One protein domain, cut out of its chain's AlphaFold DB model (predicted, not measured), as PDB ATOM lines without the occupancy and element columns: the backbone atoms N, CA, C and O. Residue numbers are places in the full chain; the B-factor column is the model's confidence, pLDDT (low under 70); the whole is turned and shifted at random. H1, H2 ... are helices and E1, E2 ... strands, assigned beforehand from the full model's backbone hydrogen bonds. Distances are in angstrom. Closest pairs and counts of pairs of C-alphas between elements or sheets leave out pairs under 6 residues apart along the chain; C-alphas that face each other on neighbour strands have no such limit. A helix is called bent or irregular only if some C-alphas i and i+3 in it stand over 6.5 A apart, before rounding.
ATOM      1  N   PRO A 431     108.832 104.918  80.244       85.00
ATOM      2  CA  PRO A 431     109.112 105.096  81.667       85.00
ATOM      3  C   PRO A 431     110.259 106.072  81.950       85.00
ATOM      4  O   PRO A 431     110.383 106.571  83.064       85.00
ATOM      5  N   THR A 432     111.128 106.322  80.965       87.00
ATOM      6  CA  THR A 432     112.273 107.230  81.084       87.00
ATOM      7  C   THR A 432     112.499 107.978  79.772       87.00
ATOM      8  O   THR A 432     112.178 107.456  78.700       87.00
ATOM      9  N   THR A 433     113.145 109.147  79.836       86.06
ATOM     10  CA  THR A 433     113.605 109.886  78.642       86.06
ATOM     11  C   THR A 433     114.466 109.009  77.730       86.06
ATOM     12  O   THR A 433     114.377 109.091  76.507       86.06
ATOM     13  N   SER A 434     115.267 108.111  78.310       84.50
ATOM     14  CA  SER A 434     116.101 107.174  77.553       84.50
ATOM     15  C   SER A 434     115.292 106.096  76.837       84.50
ATOM     16  O   SER A 434     115.683 105.660  75.761       84.50
ATOM     17  N   ASN A 435     114.172 105.647  77.411       86.62
ATOM     18  CA  ASN A 435     113.277 104.698  76.747       86.62
ATOM     19  C   ASN A 435     112.526 105.356  75.582       86.62
ATOM     20  O   ASN A 435     112.310 104.680  74.583       86.62
ATOM     21  N   TYR A 436     112.188 106.646  75.689       88.06
ATOM     22  CA  TYR A 436     111.642 107.417  74.567       88.06
ATOM     23  C   TYR A 436     112.668 107.565  73.437       88.06
ATOM     24  O   TYR A 436     112.396 107.236  72.292       88.06
ATOM     25  N   ALA A 437     113.894 107.989  73.756       87.69
ATOM     26  CA  ALA A 437     114.930 108.139  72.734       87.69
ATOM     27  C   ALA A 437     115.276 106.800  72.047       87.69
ATOM     28  O   ALA A 437     115.554 106.753  70.853       87.69
ATOM     29  N   MET A 438     115.212 105.694  72.794       91.88
ATOM     30  CA  MET A 438     115.390 104.342  72.266       91.88
ATOM     31  C   MET A 438     114.250 103.902  71.337       91.88
ATOM     32  O   MET A 438     114.517 103.168  70.386       91.88
ATOM     33  N   SER A 439     112.995 104.291  71.601       90.00
ATOM     34  CA  SER A 439     111.853 103.798  70.817       90.00
ATOM     35  C   SER A 439     111.913 104.257  69.365       90.00
ATOM     36  O   SER A 439     111.650 103.439  68.494       90.00
ATOM     37  N   GLY A 440     112.359 105.491  69.097       91.06
ATOM     38  CA  GLY A 440     112.531 105.986  67.725       91.06
ATOM     39  C   GLY A 440     113.568 105.194  66.918       91.06
ATOM     40  O   GLY A 440     113.349 104.893  65.746       91.06
ATOM     41  N   VAL A 441     114.666 104.765  67.553       95.38
ATOM     42  CA  VAL A 441     115.648 103.876  66.906       95.38
ATOM     43  C   VAL A 441     115.062 102.477  66.702       95.38
ATOM     44  O   VAL A 441     115.187 101.916  65.619       95.38
ATOM     45  N   ALA A 442     114.395 101.917  67.715       94.81
ATOM     46  CA  ALA A 442     113.791 100.586  67.623       94.81
ATOM     47  C   ALA A 442     112.708 100.509  66.532       94.81
ATOM     48  O   ALA A 442     112.608  99.500  65.843       94.81
ATOM     49  N   GLU A 443     111.912 101.565  66.364       93.19
ATOM     50  CA  GLU A 443     110.921 101.685  65.293       93.19
ATOM     51  C   GLU A 443     111.592 101.698  63.916       93.19
ATOM     52  O   GLU A 443     111.213 100.916  63.047       93.19
ATOM     53  N   ALA A 444     112.652 102.496  63.736       94.12
ATOM     54  CA  ALA A 444     113.413 102.516  62.489       94.12
ATOM     55  C   ALA A 444     113.997 101.132  62.146       94.12
ATOM     56  O   ALA A 444     113.870 100.685  61.009       94.12
ATOM     57  N   LEU A 445     114.574 100.434  63.132       95.75
ATOM     58  CA  LEU A 445     115.121  99.079  62.974       95.75
ATOM     59  C   LEU A 445     114.051  98.008  62.707       95.75
ATOM     60  O   LEU A 445     114.376  96.946  62.194       95.75
ATOM     61  N   ASN A 446     112.789  98.249  63.062       93.12
ATOM     62  CA  ASN A 446     111.684  97.341  62.735       93.12
ATOM     63  C   ASN A 446     111.015  97.673  61.395       93.12
ATOM     64  O   ASN A 446     110.271  96.846  60.875       93.12
ATOM     65  N   GLY A 447     111.255  98.869  60.858       92.31
ATOM     66  CA  GLY A 447     110.721  99.335  59.584       92.31
ATOM     67  C   GLY A 447     111.818  99.497  58.536       92.31
ATOM     68  O   GLY A 447     112.469  98.536  58.133       92.31
ATOM     69  N   ASN A 448     112.023 100.740  58.098       89.81
ATOM     70  CA  ASN A 448     112.833 101.087  56.923       89.81
ATOM     71  C   ASN A 448     114.345 100.831  57.063       89.81
ATOM     72  O   ASN A 448     115.064 100.980  56.077       89.81
ATOM     73  N   ASN A 449     114.825 100.502  58.265       94.94
ATOM     74  CA  ASN A 449     116.234 100.241  58.557       94.94
ATOM     75  C   ASN A 449     116.444  98.821  59.125       94.94
ATOM     76  O   ASN A 449     117.364  98.604  59.916       94.94
ATOM     77  N   ASN A 450     115.584  97.856  58.781       94.88
ATOM     78  CA  ASN A 450     115.689  96.473  59.263       94.88
ATOM     79  C   ASN A 450     117.019  95.796  58.891       94.88
ATOM     80  O   ASN A 450     117.515  94.935  59.618       94.88
ATOM     81  N   GLU A 451     117.664  96.224  57.806       95.12
ATOM     82  CA  GLU A 451     119.008  95.775  57.451       95.12
ATOM     83  C   GLU A 451     120.049  96.092  58.535       95.12
ATOM     84  O   GLU A 451     120.992  95.335  58.725       95.12
ATOM     85  N   GLN A 452     119.840  97.148  59.327       96.88
ATOM     86  CA  GLN A 452     120.737  97.560  60.414       96.88
ATOM     87  C   GLN A 452     120.459  96.827  61.736       96.88
ATOM     88  O   GLN A 452     121.096  97.118  62.747       96.88
ATOM     89  N   ARG A 453     119.497  95.895  61.775       95.75
ATOM     90  CA  ARG A 453     119.110  95.172  62.993       95.75
ATOM     91  C   ARG A 453     119.890  93.857  63.129       95.75
ATOM     92  O   ARG A 453     119.632  92.911  62.386       95.75
ATOM     93  N   ILE A 454     120.786  93.780  64.120       95.69
ATOM     94  CA  ILE A 454     121.623  92.590  64.376       95.69
ATOM     95  C   ILE A 454     120.830  91.376  64.893       95.69
ATOM     96  O   ILE A 454     121.125  90.235  64.538       95.69
ATOM     97  N   PHE A 455     119.789  91.611  65.700       96.12
ATOM     98  CA  PHE A 455     118.872  90.556  66.140       96.12
ATOM     99  C   PHE A 455     117.913  90.182  65.019       96.12
ATOM    100  O   PHE A 455     117.276  91.062  64.434       96.12
ATOM    101  N   ASP A 456     117.749  88.888  64.774       94.38
ATOM    102  CA  ASP A 456     116.858  88.396  63.730       94.38
ATOM    103  C   ASP A 456     115.398  88.810  64.045       94.38
ATOM    104  O   ASP A 456     114.915  88.591  65.165       94.38
ATOM    105  N   PRO A 457     114.685  89.459  63.100       92.25
ATOM    106  CA  PRO A 457     113.294  89.873  63.277       92.25
ATOM    107  C   PRO A 457     112.334  88.745  63.656       92.25
ATOM    108  O   PRO A 457     111.305  89.041  64.265       92.25
ATOM    109  N   LYS A 458     112.662  87.484  63.336       92.94
ATOM    110  CA  LYS A 458     111.820  86.327  63.670       92.94
ATOM    111  C   LYS A 458     111.707  86.079  65.174       92.94
ATOM    112  O   LYS A 458     110.711  85.512  65.614       92.94
ATOM    113  N   PHE A 459     112.696  86.509  65.961       93.06
ATOM    114  CA  PHE A 459     112.671  86.325  67.406       93.06
ATOM    115  C   PHE A 459     111.937  87.485  68.089       93.06
ATOM    116  O   PHE A 459     112.322  88.656  67.937       93.06
ATOM    117  N   PRO A 460     110.902  87.209  68.902       92.81
ATOM    118  CA  PRO A 460     110.296  88.229  69.738       92.81
ATOM    119  C   PRO A 460     111.309  88.727  70.775       92.81
ATOM    120  O   PRO A 460     112.131  87.982  71.303       92.81
ATOM    121  N   PHE A 461     111.204  89.996  71.171       90.31
ATOM    122  CA  PHE A 461     112.157  90.610  72.110       90.31
ATOM    123  C   PHE A 461     112.191  89.953  73.508       90.31
ATOM    124  O   PHE A 461     113.068  90.232  74.322       90.31
ATOM    125  N   LYS A 462     111.209  89.108  73.845       90.06
ATOM    126  CA  LYS A 462     111.275  88.283  75.056       90.06
ATOM    127  C   LYS A 462     112.382  87.226  74.939       90.06
ATOM    128  O   LYS A 462     113.170  87.115  75.865       90.06
ATOM    129  N   GLU A 463     112.485  86.552  73.799       92.38
ATOM    130  CA  GLU A 463     113.516  85.539  73.538       92.38
ATOM    131  C   GLU A 463     114.902  86.182  73.417       92.38
ATOM    132  O   GLU A 463     115.850  85.703  74.026       92.38
ATOM    133  N   VAL A 464     114.997  87.361  72.785       92.12
ATOM    134  CA  VAL A 464     116.242  88.163  72.756       92.12
ATOM    135  C   VAL A 464     116.757  88.486  74.166       92.12
ATOM    136  O   VAL A 464     117.958  88.606  74.376       92.12
ATOM    137  N   ARG A 465     115.869  88.654  75.156       89.44
ATOM    138  CA  ARG A 465     116.276  88.906  76.551       89.44
ATOM    139  C   ARG A 465     116.792  87.656  77.258       89.44
ATOM    140  O   ARG A 465     117.615  87.791  78.160       89.44
ATOM    141  N   GLU A 466     116.285  86.488  76.886       89.25
ATOM    142  CA  GLU A 466     116.655  85.203  77.482       89.25
ATOM    143  C   GLU A 466     117.989  84.707  76.911       89.25
ATOM    144  O   GLU A 466     118.888  84.365  77.680       89.25
ATOM    145  N   ASP A 467     118.145  84.769  75.587       91.44
ATOM    146  CA  ASP A 467     119.380  84.433  74.879       91.44
ATOM    147  C   ASP A 467     119.670  85.445  73.752       91.44
ATOM    148  O   ASP A 467     119.280  85.244  72.596       91.44
ATOM    149  N   PRO A 468     120.376  86.553  74.065       92.19
ATOM    150  CA  PRO A 468     120.734  87.547  73.062       92.19
ATOM    151  C   PRO A 468     121.573  86.970  71.923       92.19
ATOM    152  O   PRO A 468     121.384  87.384  70.787       92.19
ATOM    153  N   VAL A 469     122.487  86.034  72.206       94.06
ATOM    154  CA  VAL A 469     123.417  85.487  71.203       94.06
ATOM    155  C   VAL A 469     122.681  84.532  70.268       94.06
ATOM    156  O   VAL A 469     122.825  84.640  69.051       94.06
ATOM    157  N   GLY A 470     121.837  83.650  70.805       94.56
ATOM    158  CA  GLY A 470     121.002  82.757  70.001       94.56
ATOM    159  C   GLY A 470     120.045  83.505  69.071       94.56
ATOM    160  O   GLY A 470     119.806  83.044  67.950       94.56
ATOM    161  N   ALA A 471     119.577  84.684  69.496       95.81
ATOM    162  CA  ALA A 471     118.672  85.540  68.732       95.81
ATOM    163  C   ALA A 471     119.358  86.467  67.702       95.81
ATOM    164  O   ALA A 471     118.672  87.146  66.930       95.81
ATOM    165  N   VAL A 472     120.693  86.529  67.673       95.81
ATOM    166  CA  VAL A 472     121.440  87.204  66.598       95.81
ATOM    167  C   VAL A 472     121.292  86.409  65.301       95.81
ATOM    168  O   VAL A 472     121.229  85.177  65.313       95.81
ATOM    169  N   ARG A 473     121.232  87.124  64.173       94.31
ATOM    170  CA  ARG A 473     121.287  86.524  62.834       94.31
ATOM    171  C   ARG A 473     122.501  85.599  62.736       94.31
ATOM    172  O   ARG A 473     123.608  86.024  63.039       94.31
ATOM    173  N   GLU A 474     122.279  84.355  62.326       91.94
ATOM    174  CA  GLU A 474     123.218  83.240  62.515       91.94
ATOM    175  C   GLU A 474     124.673  83.560  62.135       91.94
ATOM    176  O   GLU A 474     125.565  83.377  62.960       91.94
ATOM    177  N   GLN A 475     124.888  84.129  60.949       90.12
ATOM    178  CA  GLN A 475     126.213  84.501  60.438       90.12
ATOM    179  C   GLN A 475     126.941  85.590  61.257       90.12
ATOM    180  O   GLN A 475     128.161  85.577  61.339       90.12
ATOM    181  N   TYR A 476     126.216  86.464  61.966       94.50
ATOM    182  CA  TYR A 476     126.790  87.571  62.747       94.50
ATOM    183  C   TYR A 476     126.983  87.245  64.235       94.50
ATOM    184  O   TYR A 476     127.271  88.140  65.038       94.50
ATOM    185  N   ARG A 477     126.801  85.987  64.656       94.56
ATOM    186  CA  ARG A 477     126.967  85.598  66.069       94.56
ATOM    187  C   ARG A 477     128.388  85.854  66.564       94.56
ATOM    188  O   ARG A 477     128.559  86.456  67.627       94.56
ATOM    189  N   ASP A 478     129.388  85.498  65.765       93.81
ATOM    190  CA  ASP A 478     130.795  85.730  66.103       93.81
ATOM    191  C   ASP A 478     131.126  87.224  66.134       93.81
ATOM    192  O   ASP A 478     131.815  87.688  67.047       93.81
ATOM    193  N   LEU A 479     130.554  88.012  65.213       96.12
ATOM    194  CA  LEU A 479     130.644  89.472  65.240       96.12
ATOM    195  C   LEU A 479     130.090  90.036  66.555       96.12
ATOM    196  O   LEU A 479     130.737  90.885  67.170       96.12
ATOM    197  N   TYR A 480     128.925  89.568  67.010       95.69
ATOM    198  CA  TYR A 480     128.307  90.014  68.261       95.69
ATOM    199  C   TYR A 480     129.171  89.675  69.484       95.69
ATOM    200  O   TYR A 480     129.398  90.534  70.345       95.69
ATOM    201  N   VAL A 481     129.679  88.440  69.566       95.12
ATOM    202  CA  VAL A 481     130.522  87.972  70.680       95.12
ATOM    203  C   VAL A 481     131.843  88.740  70.719       95.12
ATOM    204  O   VAL A 481     132.184  89.329  71.749       95.12
ATOM    205  N   ASN A 482     132.543  88.821  69.587       95.19
ATOM    206  CA  ASN A 482     133.813  89.536  69.489       95.19
ATOM    207  C   ASN A 482     133.632  91.036  69.751       95.19
ATOM    208  O   ASN A 482     134.409  91.627  70.501       95.19
ATOM    209  N   SER A 483     132.571  91.653  69.225       96.62
ATOM    210  CA  SER A 483     132.271  93.067  69.494       96.62
ATOM    211  C   SER A 483     131.953  93.319  70.967       96.62
ATOM    212  O   SER A 483     132.306  94.370  71.500       96.62
ATOM    213  N   ALA A 641     120.385 104.470  61.748       96.12
ATOM    214  CA  ALA A 641     119.164 104.648  62.539       96.12
ATOM    215  C   ALA A 641     119.400 105.452  63.833       96.12
ATOM    216  O   ALA A 641     118.626 106.356  64.158       96.12
ATOM    217  N   TRP A 642     120.502 105.182  64.540       95.62
ATOM    218  CA  TRP A 642     120.861 105.896  65.767       95.62
ATOM    219  C   TRP A 642     121.156 107.377  65.505       95.62
ATOM    220  O   TRP A 642     120.644 108.241  66.217       95.62
ATOM    221  N   SER A 643     121.927 107.683  64.458       93.94
ATOM    222  CA  SER A 643     122.268 109.053  64.062       93.94
ATOM    223  C   SER A 643     121.047 109.860  63.643       93.94
ATOM    224  O   SER A 643     120.949 111.043  63.980       93.94
ATOM    225  N   VAL A 644     120.113 109.244  62.912       93.00
ATOM    226  CA  VAL A 644     118.861 109.897  62.509       93.00
ATOM    227  C   VAL A 644     118.095 110.354  63.746       93.00
ATOM    228  O   VAL A 644     117.715 111.523  63.833       93.00
ATOM    229  N   GLU A 645     117.933 109.474  64.733       92.69
ATOM    230  CA  GLU A 645     117.203 109.797  65.958       92.69
ATOM    231  C   GLU A 645     117.948 110.822  66.832       92.69
ATOM    232  O   GLU A 645     117.360 111.808  67.281       92.69
ATOM    233  N   GLN A 646     119.268 110.682  66.990       93.12
ATOM    234  CA  GLN A 646     120.106 111.682  67.664       93.12
ATOM    235  C   GLN A 646     119.998 113.067  67.012       93.12
ATOM    236  O   GLN A 646     119.872 114.079  67.707       93.12
ATOM    237  N   SER A 647     119.993 113.122  65.677       90.50
ATOM    238  CA  SER A 647     119.885 114.371  64.918       90.50
ATOM    239  C   SER A 647     118.546 115.068  65.167       90.50
ATOM    240  O   SER A 647     118.520 116.292  65.305       90.50
ATOM    241  N   LYS A 648     117.440 114.319  65.317       90.62
ATOM    242  CA  LYS A 648     116.137 114.895  65.700       90.62
ATOM    243  C   LYS A 648     116.233 115.625  67.042       90.62
ATOM    244  O   LYS A 648     115.826 116.783  67.147       90.62
ATOM    245  N   PHE A 649     116.825 114.992  68.057       90.62
ATOM    246  CA  PHE A 649     117.019 115.620  69.368       90.62
ATOM    247  C   PHE A 649     117.974 116.810  69.323       90.62
ATOM    248  O   PHE A 649     117.749 117.808  70.012       90.62
ATOM    249  N   LEU A 650     119.009 116.751  68.490       90.38
ATOM    250  CA  LEU A 650     119.932 117.863  68.304       90.38
ATOM    251  C   LEU A 650     119.241 119.086  67.684       90.38
ATOM    252  O   LEU A 650     119.420 120.196  68.183       90.38
ATOM    253  N   VAL A 651     118.393 118.891  66.670       90.19
ATOM    254  CA  VAL A 651     117.581 119.966  66.075       90.19
ATOM    255  C   VAL A 651     116.629 120.563  67.113       90.19
ATOM    256  O   VAL A 651     116.549 121.786  67.255       90.19
ATOM    257  N   LEU A 652     115.950 119.728  67.905       89.69
ATOM    258  CA  LEU A 652     115.082 120.192  68.993       89.69
ATOM    259  C   LEU A 652     115.857 121.007  70.040       89.69
ATOM    260  O   LEU A 652     115.393 122.068  70.468       89.69
ATOM    261  N   ARG A 653     117.066 120.562  70.400       90.75
ATOM    262  CA  ARG A 653     117.983 121.281  71.293       90.75
ATOM    263  C   ARG A 653     118.388 122.636  70.718       90.75
ATOM    264  O   ARG A 653     118.327 123.634  71.434       90.75
ATOM    265  N   GLN A 654     118.797 122.692  69.453       89.81
ATOM    266  CA  GLN A 654     119.196 123.935  68.785       89.81
ATOM    267  C   GLN A 654     118.023 124.917  68.684       89.81
ATOM    268  O   GLN A 654     118.188 126.100  68.967       89.81
ATOM    269  N   ASN A 655     116.821 124.431  68.373       90.94
ATOM    270  CA  ASN A 655     115.611 125.249  68.357       90.94
ATOM    271  C   ASN A 655     115.265 125.793  69.749       90.94
ATOM    272  O   ASN A 655     114.876 126.954  69.873       90.94
ATOM    273  N   ALA A 656     115.433 124.987  70.801       89.38
ATOM    274  CA  ALA A 656     115.263 125.444  72.176       89.38
ATOM    275  C   ALA A 656     116.296 126.522  72.548       89.38
ATOM    276  O   ALA A 656     115.902 127.554  73.080       89.38
ATOM    277  N   LYS A 657     117.578 126.357  72.181       91.62
ATOM    278  CA  LYS A 657     118.612 127.397  72.355       91.62
ATOM    279  C   LYS A 657     118.259 128.698  71.623       91.62
ATOM    280  O   LYS A 657     118.176 129.740  72.256       91.62
ATOM    281  N   LYS A 658     117.924 128.626  70.329       91.88
ATOM    282  CA  LYS A 658     117.517 129.800  69.531       91.88
ATOM    283  C   LYS A 658     116.319 130.539  70.127       91.88
ATOM    284  O   LYS A 658     116.204 131.744  69.953       91.88
ATOM    285  N   LYS A 659     115.392 129.828  70.778       91.25
ATOM    286  CA  LYS A 659     114.271 130.453  71.494       91.25
ATOM    287  C   LYS A 659     114.724 131.066  72.812       91.25
ATOM    288  O   LYS A 659     114.363 132.204  73.065       91.25
ATOM    289  N   ARG A 660     115.518 130.346  73.608       91.31
ATOM    290  CA  ARG A 660     116.101 130.824  74.872       91.31
ATOM    291  C   ARG A 660     116.815 132.162  74.685       91.31
ATOM    292  O   ARG A 660     116.552 133.087  75.442       91.31
ATOM    293  N   ASP A 661     117.653 132.260  73.658       91.75
ATOM    294  CA  ASP A 661     118.521 133.418  73.413       91.75
ATOM    295  C   ASP A 661     117.743 134.693  73.022       91.75
ATOM    296  O   ASP A 661     118.313 135.777  72.998       91.75
ATOM    297  N   LYS A 662     116.428 134.592  72.759       93.62
ATOM    298  CA  LYS A 662     115.538 135.746  72.526       93.62
ATOM    299  C   LYS A 662     115.031 136.403  73.811       93.62
ATOM    300  O   LYS A 662     114.380 137.440  73.734       93.62
ATOM    301  N   PHE A 663     115.260 135.791  74.970       89.88
ATOM    302  CA  PHE A 663     114.739 136.264  76.250       89.88
ATOM    303  C   PHE A 663     115.877 136.683  77.181       89.88
ATOM    304  O   PHE A 663     116.965 136.109  77.148       89.88
ATOM    305  N   ALA A 664     115.613 137.659  78.051       86.94
ATOM    306  CA  ALA A 664     116.584 138.110  79.043       86.94
ATOM    307  C   ALA A 664     117.010 136.960  79.974       86.94
ATOM    308  O   ALA A 664     116.177 136.143  80.394       86.94
ATOM    309  N   SER A 665     118.301 136.925  80.319       79.00
ATOM    310  CA  SER A 665     118.855 135.958  81.272       79.00
ATOM    311  C   SER A 665     118.055 135.996  82.579       79.00
ATOM    312  O   SER A 665     117.745 137.072  83.086       79.00
ATOM    313  N   LYS A 666     117.700 134.817  83.109       76.31
ATOM    314  CA  LYS A 666     116.841 134.602  84.298       76.31
ATOM    315  C   LYS A 666     115.330 134.846  84.127       76.31
ATOM    316  O   LYS A 666     114.594 134.594  85.079       76.31
ATOM    317  N   SER A 667     114.831 135.258  82.955       78.19
ATOM    318  CA  SER A 667     113.376 135.274  82.702       78.19
ATOM    319  C   SER A 667     112.764 133.862  82.776       78.19
ATOM    320  O   SER A 667     113.465 132.844  82.659       78.19
ATOM    321  N   ALA A 668     111.444 133.782  82.978       73.25
ATOM    322  CA  ALA A 668     110.732 132.506  83.034       73.25
ATOM    323  C   ALA A 668     110.854 131.744  81.702       73.25
ATOM    324  O   ALA A 668     111.124 130.540  81.690       73.25
ATOM    325  N   GLU A 669     110.742 132.455  80.581       82.19
ATOM    326  CA  GLU A 669     110.891 131.931  79.227       82.19
ATOM    327  C   GLU A 669     112.314 131.441  78.965       82.19
ATOM    328  O   GLU A 669     112.485 130.324  78.468       82.19
ATOM    329  N   TYR A 670     113.333 132.221  79.349       85.88
ATOM    330  CA  TYR A 670     114.733 131.802  79.250       85.88
ATOM    331  C   TYR A 670     114.951 130.476  79.985       85.88
ATOM    332  O   TYR A 670     115.403 129.495  79.396       85.88
ATOM    333  N   THR A 671     114.553 130.414  81.257       77.50
ATOM    334  CA  THR A 671     114.759 129.236  82.111       77.50
ATOM    335  C   THR A 671     114.006 128.014  81.583       77.50
ATOM    336  O   THR A 671     114.526 126.898  81.590       77.50
ATOM    337  N   ARG A 672     112.794 128.216  81.052       81.44
ATOM    338  CA  ARG A 672     112.014 127.164  80.397       81.44
ATOM    339  C   ARG A 672     112.749 126.576  79.194       81.44
ATOM    340  O   ARG A 672     112.879 125.356  79.100       81.44
ATOM    341  N   TYR A 673     113.198 127.413  78.259       86.06
ATOM    342  CA  TYR A 673     113.874 126.928  77.054       86.06
ATOM    343  C   TYR A 673     115.266 126.364  77.350       86.06
ATOM    344  O   TYR A 673     115.696 125.424  76.677       86.06
ATOM    345  N   ASP A 674     115.936 126.861  78.389       83.94
ATOM    346  CA  ASP A 674     117.195 126.296  78.864       83.94
ATOM    347  C   ASP A 674     117.009 124.892  79.472       83.94
ATOM    348  O   ASP A 674     117.719 123.944  79.134       83.94
ATOM    349  N   ALA A 675     115.962 124.680  80.263       79.25
ATOM    350  CA  ALA A 675     115.650 123.342  80.751       79.25
ATOM    351  C   ALA A 675     115.231 122.382  79.612       79.25
ATOM    352  O   ALA A 675     115.597 121.204  79.621       79.25
ATOM    353  N   MET A 676     114.524 122.876  78.584       82.81
ATOM    354  CA  MET A 676     114.207 122.083  77.387       82.81
ATOM    355  C   MET A 676     115.462 121.686  76.594       82.81
ATOM    356  O   MET A 676     115.563 120.536  76.168       82.81
ATOM    357  N   GLN A 677     116.436 122.586  76.403       88.62
ATOM    358  CA  GLN A 677     117.670 122.223  75.689       88.62
ATOM    359  C   GLN A 677     118.510 121.197  76.469       88.62
ATOM    360  O   GLN A 677     119.108 120.314  75.848       88.62
ATOM    361  N   VAL A 678     118.476 121.221  77.809       84.50
ATOM    362  CA  VAL A 678     119.065 120.166  78.657       84.50
ATOM    363  C   VAL A 678     118.346 118.823  78.478       84.50
ATOM    364  O   VAL A 678     119.015 117.804  78.301       84.50
ATOM    365  N   LEU A 679     117.008 118.806  78.458       83.56
ATOM    366  CA  LEU A 679     116.225 117.585  78.227       83.56
ATOM    367  C   LEU A 679     116.566 116.935  76.878       83.56
ATOM    368  O   LEU A 679     116.836 115.737  76.820       83.56
ATOM    369  N   TYR A 680     116.592 117.720  75.798       88.12
ATOM    370  CA  TYR A 680     116.918 117.200  74.467       88.12
ATOM    371  C   TYR A 680     118.371 116.730  74.360       88.12
ATOM    372  O   TYR A 680     118.635 115.710  73.723       88.12
ATOM    373  N   LYS A 681     119.312 117.415  75.029       87.44
ATOM    374  CA  LYS A 681     120.703 116.949  75.148       87.44
ATOM    375  C   LYS A 681     120.761 115.575  75.825       87.44
ATOM    376  O   LYS A 681     121.451 114.687  75.333       87.44
ATOM    377  N   LEU A 682     120.033 115.400  76.930       85.12
ATOM    378  CA  LEU A 682     119.974 114.129  77.651       85.12
ATOM    379  C   LEU A 682     119.387 113.018  76.772       85.12
ATOM    380  O   LEU A 682     119.993 111.956  76.671       85.12
ATOM    381  N   ALA A 683     118.258 113.271  76.104       86.19
ATOM    382  CA  ALA A 683     117.615 112.299  75.222       86.19
ATOM    383  C   ALA A 683     118.578 111.784  74.138       86.19
ATOM    384  O   ALA A 683     118.826 110.579  74.078       86.19
ATOM    385  N   GLY A 684     119.208 112.688  73.376       88.62
ATOM    386  CA  GLY A 684     120.164 112.319  72.325       88.62
ATOM    387  C   GLY A 684     121.375 111.538  72.848       88.62
ATOM    388  O   GLY A 684     121.724 110.487  72.309       88.62
ATOM    389  N   ASN A 685     121.971 111.979  73.961       87.25
ATOM    390  CA  ASN A 685     123.144 111.312  74.537       87.25
ATOM    391  C   ASN A 685     122.822 109.913  75.092       87.25
ATOM    392  O   ASN A 685     123.681 109.032  75.092       87.25
ATOM    393  N   THR A 686     121.592 109.683  75.562       88.88
ATOM    394  CA  THR A 686     121.210 108.385  76.142       88.88
ATOM    395  C   THR A 686     121.005 107.273  75.113       88.88
ATOM    396  O   THR A 686     121.011 106.106  75.505       88.88
ATOM    397  N   ILE A 687     120.888 107.602  73.819       93.12
ATOM    398  CA  ILE A 687     120.757 106.617  72.732       93.12
ATOM    399  C   ILE A 687     121.963 105.674  72.706       93.12
ATOM    400  O   ILE A 687     121.780 104.460  72.731       93.12
ATOM    401  N   TYR A 688     123.186 106.212  72.779       91.75
ATOM    402  CA  TYR A 688     124.409 105.405  72.894       91.75
ATOM    403  C   TYR A 688     124.355 104.472  74.114       91.75
ATOM    404  O   TYR A 688     124.605 103.273  74.006       91.75
ATOM    405  N   GLY A 689     123.977 105.006  75.282       90.25
ATOM    406  CA  GLY A 689     123.908 104.223  76.516       90.25
ATOM    407  C   GLY A 689     122.913 103.061  76.436       90.25
ATOM    408  O   GLY A 689     123.097 102.050  77.111       90.25
ATOM    409  N   LYS A 690     121.877 103.188  75.597       92.56
ATOM    410  CA  LYS A 690     120.919 102.119  75.303       92.56
ATOM    411  C   LYS A 690     121.489 101.089  74.334       92.56
ATOM    412  O   LYS A 690     121.364  99.905  74.631       92.56
ATOM    413  N   SER A 691     122.216 101.500  73.294       94.38
ATOM    414  CA  SER A 691     122.990 100.565  72.459       94.38
ATOM    415  C   SER A 691     123.978  99.740  73.284       94.38
ATOM    416  O   SER A 691     124.210  98.573  72.994       94.38
ATOM    417  N   ALA A 692     124.519 100.327  74.357       92.31
ATOM    418  CA  ALA A 692     125.467  99.670  75.245       92.31
ATOM    419  C   ALA A 692     124.837  98.795  76.352       92.31
ATOM    420  O   ALA A 692     125.551  98.156  77.135       92.31
ATOM    421  N   GLN A 693     123.507  98.813  76.496       90.56
ATOM    422  CA  GLN A 693     122.835  98.248  77.662       90.56
ATOM    423  C   GLN A 693     122.991  96.723  77.687       90.56
ATOM    424  O   GLN A 693     122.550  96.030  76.773       90.56
ATOM    425  N   SER A 694     123.593  96.230  78.770       85.50
ATOM    426  CA  SER A 694     123.771  94.808  79.092       85.50
ATOM    427  C   SER A 694     124.638  93.988  78.138       85.50
ATOM    428  O   SER A 694     124.693  92.774  78.294       85.50
ATOM    429  N   ILE A 695     125.399  94.637  77.245       85.69
ATOM    430  CA  ILE A 695     126.522  93.991  76.537       85.69
ATOM    431  C   ILE A 695     127.499  93.390  77.551       85.69
ATOM    432  O   ILE A 695     127.976  92.271  77.408       85.69
ATOM    433  N   ARG A 696     127.779  94.151  78.615       79.25
ATOM    434  CA  ARG A 696     128.502  93.673  79.790       79.25
ATOM    435  C   ARG A 696     127.524  93.505  80.936       79.25
ATOM    436  O   ARG A 696     126.634  94.338  81.120       79.25
ATOM    437  N   LEU A 697     127.706  92.437  81.711       69.62
ATOM    438  CA  LEU A 697     126.860  92.083  82.849       69.62
ATOM    439  C   LEU A 697     126.798  93.234  83.856       69.62
ATOM    440  O   LEU A 697     127.652  93.379  84.728       69.62
ATOM    441  N   LYS A 698     125.744  94.043  83.759       68.94
ATOM    442  CA  LYS A 698     125.453  95.094  84.725       68.94
ATOM    443  C   LYS A 698     124.391  94.590  85.683       68.94
ATOM    444  O   LYS A 698     123.315  94.154  85.280       68.94
ATOM    445  N   LYS A 699     124.714  94.648  86.967       68.31
ATOM    446  CA  LYS A 699     123.805  94.288  88.047       68.31
ATOM    447  C   LYS A 699     123.234  95.560  88.670       68.31
ATOM    448  O   LYS A 699     123.956  96.537  88.858       68.31
ATOM    449  N   SER A 700     121.947  95.548  88.985       59.75
ATOM    450  CA  SER A 700     121.273  96.591  89.755       59.75
ATOM    451  C   SER A 700     120.561  95.957  90.935       59.75
ATOM    452  O   SER A 700     120.034  94.855  90.833       59.75
ATOM    453  N   ARG A 701     120.512  96.658  92.063       54.53
ATOM    454  CA  ARG A 701     119.688  96.225  93.189       54.53
ATOM    455  C   ARG A 701     118.220  96.498  92.873       54.53
ATOM    456  O   ARG A 701     117.877  97.618  92.494       54.53
ATOM    457  N   ASN A 702     117.369  95.496  93.031       57.25
ATOM    458  CA  ASN A 702     115.932  95.672  93.097       57.25
ATOM    459  C   ASN A 702     115.592  96.180  94.498       57.25
ATOM    460  O   ASN A 702     115.839  95.501  95.489       57.25
ATOM    461  N   TYR A 703     115.060  97.392  94.600       53.00
ATOM    462  CA  TYR A 703     114.785  98.011  95.899       53.00
ATOM    463  C   TYR A 703     113.470  97.552  96.539       53.00
ATOM    464  O   TYR A 703     113.231  97.893  97.694       53.00
ATOM    465  N   MET A 704     112.657  96.765  95.824       51.06
ATOM    466  CA  MET A 704     111.479  96.089  96.373       51.06
ATOM    467  C   MET A 704     111.868  94.783  97.069       51.06
ATOM    468  O   MET A 704     111.457  94.551  98.199       51.06
ATOM    469  N   THR A 705     112.682  93.947  96.412       54.75
ATOM    470  CA  THR A 705     113.094  92.627  96.937       54.75
ATOM    471  C   THR A 705     114.435  92.653  97.666       54.75
ATOM    472  O   THR A 705     114.812  91.685  98.316       54.75
ATOM    473  N   ASN A 706     115.169  93.767  97.574       56.09
ATOM    474  CA  ASN A 706     116.538  93.951  98.063       56.09
ATOM    475  C   ASN A 706     117.607  93.088  97.353       56.09
ATOM    476  O   ASN A 706     118.791  93.163  97.706       56.09
ATOM    477  N   GLU A 707     117.210  92.317  96.340       60.66
ATOM    478  CA  GLU A 707     118.063  91.401  95.583       60.66
ATOM    479  C   GLU A 707     118.868  92.122  94.505       60.66
ATOM    480  O   GLU A 707     118.482  93.169  93.987       60.66
ATOM    481  N   ILE A 708     119.993  91.532  94.113       65.19
ATOM    482  CA  ILE A 708     120.773  92.004  92.974       65.19
ATOM    483  C   ILE A 708     120.241  91.323  91.711       65.19
ATOM    484  O   ILE A 708     120.405  90.120  91.535       65.19
ATOM    485  N   GLN A 709     119.641  92.100  90.814       66.56
ATOM    486  CA  GLN A 709     119.096  91.634  89.541       66.56
ATOM    487  C   GLN A 709     119.991  92.065  88.376       66.56
ATOM    488  O   GLN A 709     120.665  93.099  88.425       66.56
ATOM    489  N   LYS A 710     120.029  91.255  87.316       73.69
ATOM    490  CA  LYS A 710     120.689  91.636  86.063       73.69
ATOM    491  C   LYS A 710     119.835  92.698  85.370       73.69
ATOM    492  O   LYS A 710     118.612  92.634  85.407       73.69
ATOM    493  N   ILE A 711     120.482  93.694  84.777       76.69
ATOM    494  CA  ILE A 711     119.796  94.622  83.883       76.69
ATOM    495  C   ILE A 711     119.593  93.893  82.554       76.69
ATOM    496  O   ILE A 711     120.556  93.360  82.004       76.69
ATOM    497  N   ASP A 712     118.370  93.888  82.034       82.44
ATOM    498  CA  ASP A 712     118.072  93.300  80.724       82.44
ATOM    499  C   ASP A 712     118.666  94.133  79.584       82.44
ATOM    500  O   ASP A 712     118.849  95.350  79.705       82.44
ATOM    501  N   ILE A 713     118.917  93.469  78.457       90.25
ATOM    502  CA  ILE A 713     119.293  94.098  77.191       90.25
ATOM    503  C   ILE A 713     118.204  95.073  76.701       90.25
ATOM    504  O   ILE A 713     117.030  94.949  77.060       90.25
ATOM    505  N   SER A 714     118.577  96.083  75.910       92.12
ATOM    506  CA  SER A 714     117.629  97.018  75.289       92.12
ATOM    507  C   SER A 714     117.228  96.564  73.881       92.12
ATOM    508  O   SER A 714     117.922  95.767  73.257       92.12
ATOM    509  N   LYS A 715     116.132  97.119  73.342       92.50
ATOM    510  CA  LYS A 715     115.665  96.822  71.973       92.50
ATOM    511  C   LYS A 715     116.657  97.222  70.874       92.50
ATOM    512  O   LYS A 715     116.495  96.789  69.743       92.50
ATOM    513  N   ILE A 716     117.630  98.071  71.200       95.06
ATOM    514  CA  ILE A 716     118.615  98.608  70.251       95.06
ATOM    515  C   ILE A 716     120.045  98.263  70.663       95.06
ATOM    516  O   ILE A 716     120.984  98.888  70.172       95.06
ATOM    517  N   SER A 717     120.206  97.346  71.622       95.38
ATOM    518  CA  SER A 717     121.527  96.944  72.082       95.38
ATOM    519  C   SER A 717     122.283  96.276  70.948       95.38
ATOM    520  O   SER A 717     121.820  95.291  70.385       95.38
ATOM    521  N   ASP A 718     123.447  96.824  70.643       96.69
ATOM    522  CA  ASP A 718     124.309  96.350  69.576       96.69
ATOM    523  C   ASP A 718     125.757  96.660  69.982       96.69
ATOM    524  O   ASP A 718     126.126  97.839  70.102       96.69
ATOM    525  N   PRO A 719     126.573  95.628  70.265       96.19
ATOM    526  CA  PRO A 719     127.927  95.827  70.750       96.19
ATOM    527  C   PRO A 719     128.867  96.447  69.730       96.19
ATOM    528  O   PRO A 719     129.778  97.174  70.132       96.19
ATOM    529  N   LEU A 720     128.626  96.236  68.437       97.38
ATOM    530  CA  LEU A 720     129.426  96.845  67.387       97.38
ATOM    531  C   LEU A 720     129.166  98.351  67.324       97.38
ATOM    532  O   LEU A 720     130.099  99.157  67.317       97.38
ATOM    533  N   ILE A 721     127.891  98.742  67.370       97.44
ATOM    534  CA  ILE A 721     127.476 100.149  67.390       97.44
ATOM    535  C   ILE A 721     127.960 100.844  68.668       97.44
ATOM    536  O   ILE A 721     128.532 101.935  68.611       97.44
TER     537      ILE A 721
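What this domain is: This is residues 431 to 483 and 641 to 721 of the 1028 residues of an uncharacterized protein of Loigolactobacillus backii (UniProt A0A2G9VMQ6). A long helical hairpin, H4 and H5, makes the longest axis, and H1 packs across its base; beyond that base lies a loose end of loops with the short helices H2 and H3, and a small strand hairpin, E1 and E2, reaches off to one side. The printed part has 134 residues with five named helices, then two antiparallel strands in the order E1 - E2, and its class is mostly helix. It is loose, with a radius of gyration of the C-alphas of 18.2 A and spans of 57 by 42 by 23 A.

Where its parts are: H1, residues 433 to 446, begins with C-alpha 433 at (113.605, 109.886, 78.642) and is 20.3 A long. H2 is residues 461 to 466, 8.9 A, and H3 residues 474 to 483, 15.1 A; H3 is irregular, C-alphas 475 and 478 being 7.4 A apart. H4, residues 641 to 660, is 29.1 A long. H5, residues 668 to 691, is 35.8 A long and ends with C-alpha 691 at (122.990, 100.565, 72.459). E1, residues 699 to 701, and E2, residues 708 to 710, are 6.9 A each.

How they stand to each other: With residues 433 to 438, H1 touches residues 682 to 690 of H5 at a steep tilt of 51 degrees, the closest C-alphas being Ser 434 and Thr 686, 5.4 A. H1 touches residues 641 to 645 of H4, closest at the C-alphas of Val 441 and Ala 641, 5.7 A. H2 and H3 touch no helix. H4 and H5 touch as a hairpin, opposite ways at a shallow tilt of 12 degrees, closest at the C-alphas of Arg 653 and Gln 677, 4.5 A. In the hairpin of E1 and E2, N 700 and O 709 are within hydrogen-bond range at 2.8 A. Every O i to N i+4 pair is within hydrogen-bond range in H2 and H4, but 8 of 10 in H1, 4 of 6 in H3 and 17 of 20 in H5.

The domain as a whole: The C-alphas of Glu 474 and Ala 664 are the two farthest apart, 57.7 A. Residues 484 to 640 are not printed, and C-alphas 483 and 641 are 18.8 A apart across this cut. The link from H1 to H2 is long, 14 residues. Residues 697 to 709 have pLDDT under 70.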